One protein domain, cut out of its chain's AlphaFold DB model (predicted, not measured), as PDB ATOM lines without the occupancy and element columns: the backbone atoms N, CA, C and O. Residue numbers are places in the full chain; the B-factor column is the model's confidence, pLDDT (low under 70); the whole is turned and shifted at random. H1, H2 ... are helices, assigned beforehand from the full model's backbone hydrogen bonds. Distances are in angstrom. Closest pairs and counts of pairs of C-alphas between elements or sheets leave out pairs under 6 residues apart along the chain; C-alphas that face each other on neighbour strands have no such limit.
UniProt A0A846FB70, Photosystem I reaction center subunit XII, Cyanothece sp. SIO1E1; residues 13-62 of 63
ATOM      1  N   GLU A  13      29.094  -7.484  64.990       96.12
ATOM      2  CA  GLU A  13      28.037  -8.464  64.739       96.12
ATOM      3  C   GLU A  13      27.955  -8.853  63.259       96.12
ATOM      4  O   GLU A  13      27.684 -10.015  62.934       96.12
ATOM      5  N   GLN A  14      28.194  -7.899  62.356       94.50
ATOM      6  CA  GLN A  14      28.247  -8.153  60.918       94.50
ATOM      7  C   GLN A  14      29.492  -8.966  60.546       94.50
ATOM      8  O   GLN A  14      29.375  -9.923  59.781       94.50
ATOM      9  N   GLU A  15      30.651  -8.669  61.137       95.62
ATOM     10  CA  GLU A  15      31.869  -9.475  60.973       95.62
ATOM     11  C   GLU A  15      31.670 -10.909  61.481       95.62
ATOM     12  O   GLU A  15      31.997 -11.879  60.792       95.62
ATOM     13  N   PHE A  16      31.054 -11.070  62.653       96.62
ATOM     14  CA  PHE A  16      30.737 -12.391  63.194       96.62
ATOM     15  C   PHE A  16      29.738 -13.154  62.314       96.62
ATOM     16  O   PHE A  16      29.858 -14.365  62.108       96.62
ATOM     17  N   SER A  17      28.757 -12.447  61.750       96.25
ATOM     18  CA  SER A  17      27.811 -13.031  60.797       96.25
ATOM     19  C   SER A  17      28.511 -13.488  59.517       96.25
ATOM     20  O   SER A  17      28.230 -14.586  59.037       96.25
ATOM     21  N   LEU A  18      29.471 -12.711  59.001       94.81
ATOM     22  CA  LEU A  18      30.287 -13.122  57.855       94.81
ATOM     23  C   LEU A  18      31.057 -14.409  58.129       94.81
ATOM     24  O   LEU A  18      31.045 -15.302  57.284       94.81
ATOM     25  N   GLN A  19      31.663 -14.551  59.310       95.31
ATOM     26  CA  GLN A  19      32.362 -15.788  59.672       95.31
ATOM     27  C   GLN A  19      31.423 -17.002  59.664       95.31
ATOM     28  O   GLN A  19      31.784 -18.059  59.143       95.31
ATOM     29  N   LYS A  20      30.192 -16.852  60.169       93.81
ATOM     30  CA  LYS A  20      29.177 -17.920  60.119       93.81
ATOM     31  C   LYS A  20      28.782 -18.282  58.691       93.81
ATOM     32  O   LYS A  20      28.663 -19.465  58.372       93.81
ATOM     33  N   TYR A  21      28.595 -17.288  57.824       92.62
ATOM     34  CA  TYR A  21      28.294 -17.550  56.417       92.62
ATOM     35  C   TYR A  21      29.461 -18.238  55.718       92.62
ATOM     36  O   TYR A  21      29.236 -19.192  54.982       92.62
ATOM     37  N   GLN A  22      30.700 -17.838  56.010       93.00
ATOM     38  CA  GLN A  22      31.892 -18.461  55.443       93.00
ATOM     39  C   GLN A  22      32.005 -19.950  55.809       93.00
ATOM     40  O   GLN A  22      32.335 -20.760  54.949       93.00
ATOM     41  N   GLN A  23      31.655 -20.320  57.044       92.12
ATOM     42  CA  GLN A  23      31.563 -21.724  57.470       92.12
ATOM     43  C   GLN A  23      30.381 -22.469  56.836       92.12
ATOM     44  O   GLN A  23      30.434 -23.677  56.649       92.12
ATOM     45  N   SER A  24      29.299 -21.766  56.503       89.19
ATOM     46  CA  SER A  24      28.109 -22.385  55.907       89.19
ATOM     47  C   SER A  24      28.280 -22.671  54.413       89.19
ATOM     48  O   SER A  24      27.604 -23.543  53.875       89.19
ATOM     49  N   VAL A  25      29.167 -21.941  53.727       91.31
ATOM     50  CA  VAL A  25      29.401 -22.110  52.284       91.31
ATOM     51  C   VAL A  25      30.500 -23.119  51.951       91.31
ATOM     52  O   VAL A  25      30.593 -23.533  50.799       91.31
ATOM     53  N   THR A  26      31.318 -23.537  52.925       90.12
ATOM     54  CA  THR A  26      32.412 -24.503  52.703       90.12
ATOM     55  C   THR A  26      31.932 -25.891  52.290       90.12
ATOM     56  O   THR A  26      32.654 -26.577  51.572       90.12
ATOM     57  N   ASP A  27      30.714 -26.273  52.676       90.19
ATOM     58  CA  ASP A  27      30.136 -27.588  52.366       90.19
ATOM     59  C   ASP A  27      29.223 -27.571  51.126       90.19
ATOM     60  O   ASP A  27      28.613 -28.583  50.779       90.19
ATOM     61  N   LEU A  28      29.107 -26.426  50.442       93.19
ATOM     62  CA  LEU A  28      28.258 -26.296  49.263       93.19
ATOM     63  C   LEU A  28      28.933 -26.858  48.015       93.19
ATOM     64  O   LEU A  28      30.127 -26.671  47.770       93.19
ATOM     65  N   THR A  29      28.131 -27.490  47.159       96.44
ATOM     66  CA  THR A  29      28.605 -27.851  45.826       96.44
ATOM     67  C   THR A  29      28.796 -26.595  44.978       96.44
ATOM     68  O   THR A  29      28.209 -25.539  45.224       96.44
ATOM     69  N   ARG A  30      29.585 -26.711  43.907       95.00
ATOM     70  CA  ARG A  30      29.759 -25.617  42.946       95.00
ATOM     71  C   ARG A  30      28.426 -25.124  42.365       95.00
ATOM     72  O   ARG A  30      28.249 -23.920  42.223       95.00
ATOM     73  N   ALA A  31      27.511 -26.037  42.041       97.00
ATOM     74  CA  ALA A  31      26.210 -25.677  41.484       97.00
ATOM     75  C   ALA A  31      25.376 -24.861  42.487       97.00
ATOM     76  O   ALA A  31      24.764 -23.861  42.113       97.00
ATOM     77  N   ASP A  32      25.418 -25.238  43.767       96.19
ATOM     78  CA  ASP A  32      24.725 -24.511  44.832       96.19
ATOM     79  C   ASP A  32      25.337 -23.124  45.063       96.19
ATOM     80  O   ASP A  32      24.607 -22.150  45.244       96.19
ATOM     81  N   LEU A  33      26.668 -23.000  44.988       95.62
ATOM     82  CA  LEU A  33      27.366 -21.711  45.065       95.62
ATOM     83  C   LEU A  33      27.000 -20.782  43.903       95.62
ATOM     84  O   LEU A  33      26.733 -19.600  44.124       95.62
ATOM     85  N   GLU A  34      26.962 -21.297  42.674       97.31
ATOM     86  CA  GLU A  34      26.566 -20.523  41.491       97.31
ATOM     87  C   GLU A  34      25.108 -20.045  41.613       97.31
ATOM     88  O   GLU A  34      24.811 -18.871  41.370       97.31
ATOM     89  N   ALA A  35      24.204 -20.914  42.079       97.25
ATOM     90  CA  ALA A  35      22.813 -20.552  42.339       97.25
ATOM     91  C   ALA A  35      22.674 -19.509  43.464       97.25
ATOM     92  O   ALA A  35      21.886 -18.565  43.340       97.25
ATOM     93  N   LEU A  36      23.445 -19.649  44.546       96.06
ATOM     94  CA  LEU A  36      23.462 -18.704  45.662       96.06
ATOM     95  C   LEU A  36      23.975 -17.329  45.219       96.06
ATOM     96  O   LEU A  36      23.357 -16.315  45.540       96.06
ATOM     97  N   LEU A  37      25.049 -17.283  44.427       96.06
ATOM     98  CA  LEU A  37      25.612 -16.037  43.904       96.06
ATOM     99  C   LEU A  37      24.584 -15.253  43.079       96.06
ATOM    100  O   LEU A  37      24.417 -14.048  43.276       96.06
ATOM    101  N   ILE A  38      23.849 -15.935  42.196       98.12
ATOM    102  CA  ILE A  38      22.789 -15.306  41.395       98.12
ATOM    103  C   ILE A  38      21.707 -14.696  42.300       98.12
ATOM    104  O   ILE A  38      21.216 -13.595  42.029       98.12
ATOM    105  N   GLN A  39      21.343 -15.376  43.391       97.69
ATOM    106  CA  GLN A  39      20.365 -14.860  44.352       97.69
ATOM    107  C   GLN A  39      20.887 -13.644  45.126       97.69
ATOM    108  O   GLN A  39      20.149 -12.670  45.279       97.69
ATOM    109  N   VAL A  40      22.154 -13.655  45.550       96.81
ATOM    110  CA  VAL A  40      22.793 -12.509  46.220       96.81
ATOM    111  C   VAL A  40      22.811 -11.285  45.302       96.81
ATOM    112  O   VAL A  40      22.395 -10.206  45.723       96.81
ATOM    113  N   ILE A  41      23.183 -11.451  44.027       98.12
ATOM    114  CA  ILE A  41      23.164 -10.359  43.037       98.12
ATOM    115  C   ILE A  41      21.740  -9.812  42.857       98.12
ATOM    116  O   ILE A  41      21.530  -8.598  42.815       98.12
ATOM    117  N   ARG A  42      20.730 -10.690  42.797       98.25
ATOM    118  CA  ARG A  42      19.323 -10.268  42.717       98.25
ATOM    119  C   ARG A  42      18.902  -9.445  43.937       98.25
ATOM    120  O   ARG A  42      18.241  -8.420  43.768       98.25
ATOM    121  N   LEU A  43      19.272  -9.876  45.142       98.00
ATOM    122  CA  LEU A  43      18.973  -9.154  46.381       98.00
ATOM    123  C   LEU A  43      19.670  -7.791  46.422       98.00
ATOM    124  O   LEU A  43      19.043  -6.803  46.797       98.00
ATOM    125  N   GLN A  44      20.918  -7.709  45.958       97.38
ATOM    126  CA  GLN A  44      21.637  -6.442  45.846       97.38
ATOM    127  C   GLN A  44      20.891  -5.448  44.941       97.38
ATOM    128  O   GLN A  44      20.647  -4.316  45.354       97.38
ATOM    129  N   MET A  45      20.434  -5.876  43.758       97.88
ATOM    130  CA  MET A  45      19.629  -5.020  42.873       97.88
ATOM    131  C   MET A  45      18.315  -4.564  43.534       97.88
ATOM    132  O   MET A  45      17.880  -3.424  43.350       97.88
ATOM    133  N   ALA A  46      17.673  -5.430  44.323       97.62
ATOM    134  CA  ALA A  46      16.474  -5.059  45.074       97.62
ATOM    135  C   ALA A  46      16.779  -4.001  46.151       97.62
ATOM    136  O   ALA A  46      16.040  -3.019  46.261       97.62
ATOM    137  N   HIS A  47      17.885  -4.142  46.889       95.06
ATOM    138  CA  HIS A  47      18.338  -3.141  47.861       95.06
ATOM    139  C   HIS A  47      18.651  -1.793  47.203       95.06
ATOM    140  O   HIS A  47      18.263  -0.754  47.734       95.06
ATOM    141  N   GLU A  48      19.268  -1.786  46.018       95.81
ATOM    142  CA  GLU A  48      19.498  -0.552  45.257       95.81
ATOM    143  C   GLU A  48      18.189   0.151  44.882       95.81
ATOM    144  O   GLU A  48      18.092   1.377  44.975       95.81
ATOM    145  N   ASN A  49      17.168  -0.604  44.471       95.88
ATOM    146  CA  ASN A  49      15.856  -0.040  44.154       95.88
ATOM    147  C   ASN A  49      15.188   0.573  45.390       95.88
ATOM    148  O   ASN A  49      14.621   1.664  45.295       95.88
ATOM    149  N   ILE A  50      15.298  -0.085  46.548       94.75
ATOM    150  CA  ILE A  50      14.793   0.438  47.825       94.75
ATOM    151  C   ILE A  50      15.528   1.728  48.196       94.75
ATOM    152  O   ILE A  50      14.880   2.742  48.450       94.75
ATOM    153  N   ALA A  51      16.865   1.733  48.153       92.69
ATOM    154  CA  ALA A  51      17.672   2.914  48.455       92.69
ATOM    155  C   ALA A  51      17.317   4.095  47.535       92.69
ATOM    156  O   ALA A  51      17.057   5.199  48.012       92.69
ATOM    157  N   LYS A  52      17.204   3.855  46.219       92.19
ATOM    158  CA  LYS A  52      16.739   4.861  45.246       92.19
ATOM    159  C   LYS A  52      15.342   5.383  45.591       92.19
ATOM    160  O   LYS A  52      15.093   6.580  45.459       92.19
ATOM    161  N   GLY A  53      14.434   4.507  46.021       93.44
ATOM    162  CA  GLY A  53      13.086   4.876  46.460       93.44
ATOM    163  C   GLY A  53      13.091   5.790  47.687       93.44
ATOM    164  O   GLY A  53      12.443   6.837  47.667       93.44
ATOM    165  N   LEU A  54      13.869   5.441  48.713       90.88
ATOM    166  CA  LEU A  54      14.003   6.225  49.946       90.88
ATOM    167  C   LEU A  54      14.622   7.603  49.686       90.88
ATOM    168  O   LEU A  54      14.111   8.608  50.173       90.88
ATOM    169  N   ILE A  55      15.668   7.665  48.858       89.25
ATOM    170  CA  ILE A  55      16.302   8.926  48.453       89.25
ATOM    171  C   ILE A  55      15.282   9.838  47.752       89.25
ATOM    172  O   ILE A  55      15.154  11.009  48.107       89.25
ATOM    173  N   LYS A  56      14.503   9.306  46.798       87.25
ATOM    174  CA  LYS A  56      13.455  10.076  46.100       87.25
ATOM    175  C   LYS A  56      12.391  10.624  47.053       87.25
ATOM    176  O   LYS A  56      11.971  11.770  46.891       87.25
ATOM    177  N   GLN A  57      11.963   9.833  48.039       83.81
ATOM    178  CA  GLN A  57      11.020  10.296  49.061       83.81
ATOM    179  C   GLN A  57      11.638  11.406  49.917       83.81
ATOM    180  O   GLN A  57      11.028  12.462  50.059       83.81
ATOM    181  N   GLY A  58      12.872  11.231  50.403       76.75
ATOM    182  CA  GLY A  58      13.573  12.238  51.208       76.75
ATOM    183  C   GLY A  58      13.771  13.586  50.503       76.75
ATOM    184  O   GLY A  58      13.685  14.630  51.149       76.75
ATOM    185  N   TYR A  59      13.964  13.589  49.178       61.28
ATOM    186  CA  TYR A  59      13.982  14.821  48.377       61.28
ATOM    187  C   TYR A  59      12.593  15.446  48.191       61.28
ATOM    188  O   TYR A  59      12.490  16.664  48.119       61.28
ATOM    189  N   SER A  60      11.528  14.640  48.144       60.97
ATOM    190  CA  SER A  60      10.153  15.136  47.960       60.97
ATOM    191  C   SER A  60       9.556  15.755  49.233       60.97
ATOM    192  O   SER A  60       8.619  16.534  49.133       60.97
ATOM    193  N   PHE A  61      10.074  15.422  50.421       57.56
ATOM    194  CA  PHE A  61       9.627  15.993  51.704       57.56
ATOM    195  C   PHE A  61      10.330  17.307  52.093       57.56
ATOM    196  O   PHE A  61       9.840  18.010  52.970       57.56
ATOM    197  N   ASN A  62      11.468  17.635  51.469       55.59
ATOM    198  CA  ASN A  62      12.256  18.847  51.747       55.59
ATOM    199  C   ASN A  62      12.162  19.905  50.625       55.59
ATOM    200  O   ASN A  62      12.948  20.854  50.626       55.59
TER     201      ASN A  62
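This is residues 13 to 62 of the 63 residues of the protein "Photosystem I reaction center subunit XII" of Cyanothece sp. SIO1E1 (UniProt A0A846FB70). One long, unbent helix, H2, and a shorter one, H1, make an open, flat V with unequal arms, joined at its closed end by the tight link of residues 26 to 29. H1 folds back in the direction opposite to H2, but the two arms spread, and residues 13 to 24 and 37 to 62 stand free. The printed part has 50 residues with two named helices, H1 then H2 along the chain, and no named strand; the class is all helix. The whole is extended, with a radius of gyration of the C-alphas of 16.1 A and spans of 50 by 26 by 6 A.

H2 is the longest helix, residues 30 to 61, and measures 47.0 A from C-alpha 30 at (29.759, -25.617, 42.946) to C-alpha 61 at (9.627, 15.993, 51.704). H1, residues 13 to 25, measures 18.5 A and begins with C-alpha 13 at (28.037, -8.464, 64.739).

H2 and H1 are close but not clearly touching, with 1 pair of C-alphas within 8 A. The closest C-alphas of the two are those of Leu 33 and Val 25, 7.5 A apart. Their lines stand at a shallow tilt of 29 degrees, and they run opposite ways. Their centres are 20.0 A apart. In H1 and H2 every O i to N i+4 pair is within hydrogen-bond range.

The two C-alphas farthest apart are those of Thr 29 and Asn 62, at 49.8 A. The C-alphas of the first and last printed residues, Glu 13 and Asn 62, are 34.1 A apart. The printed part has no cut, and the link from H1 to H2 is tight, with 4 residues. The mean pLDDT of the printed part is 91.3, and the model's confidence is low, under 70, at residues 59 to 62.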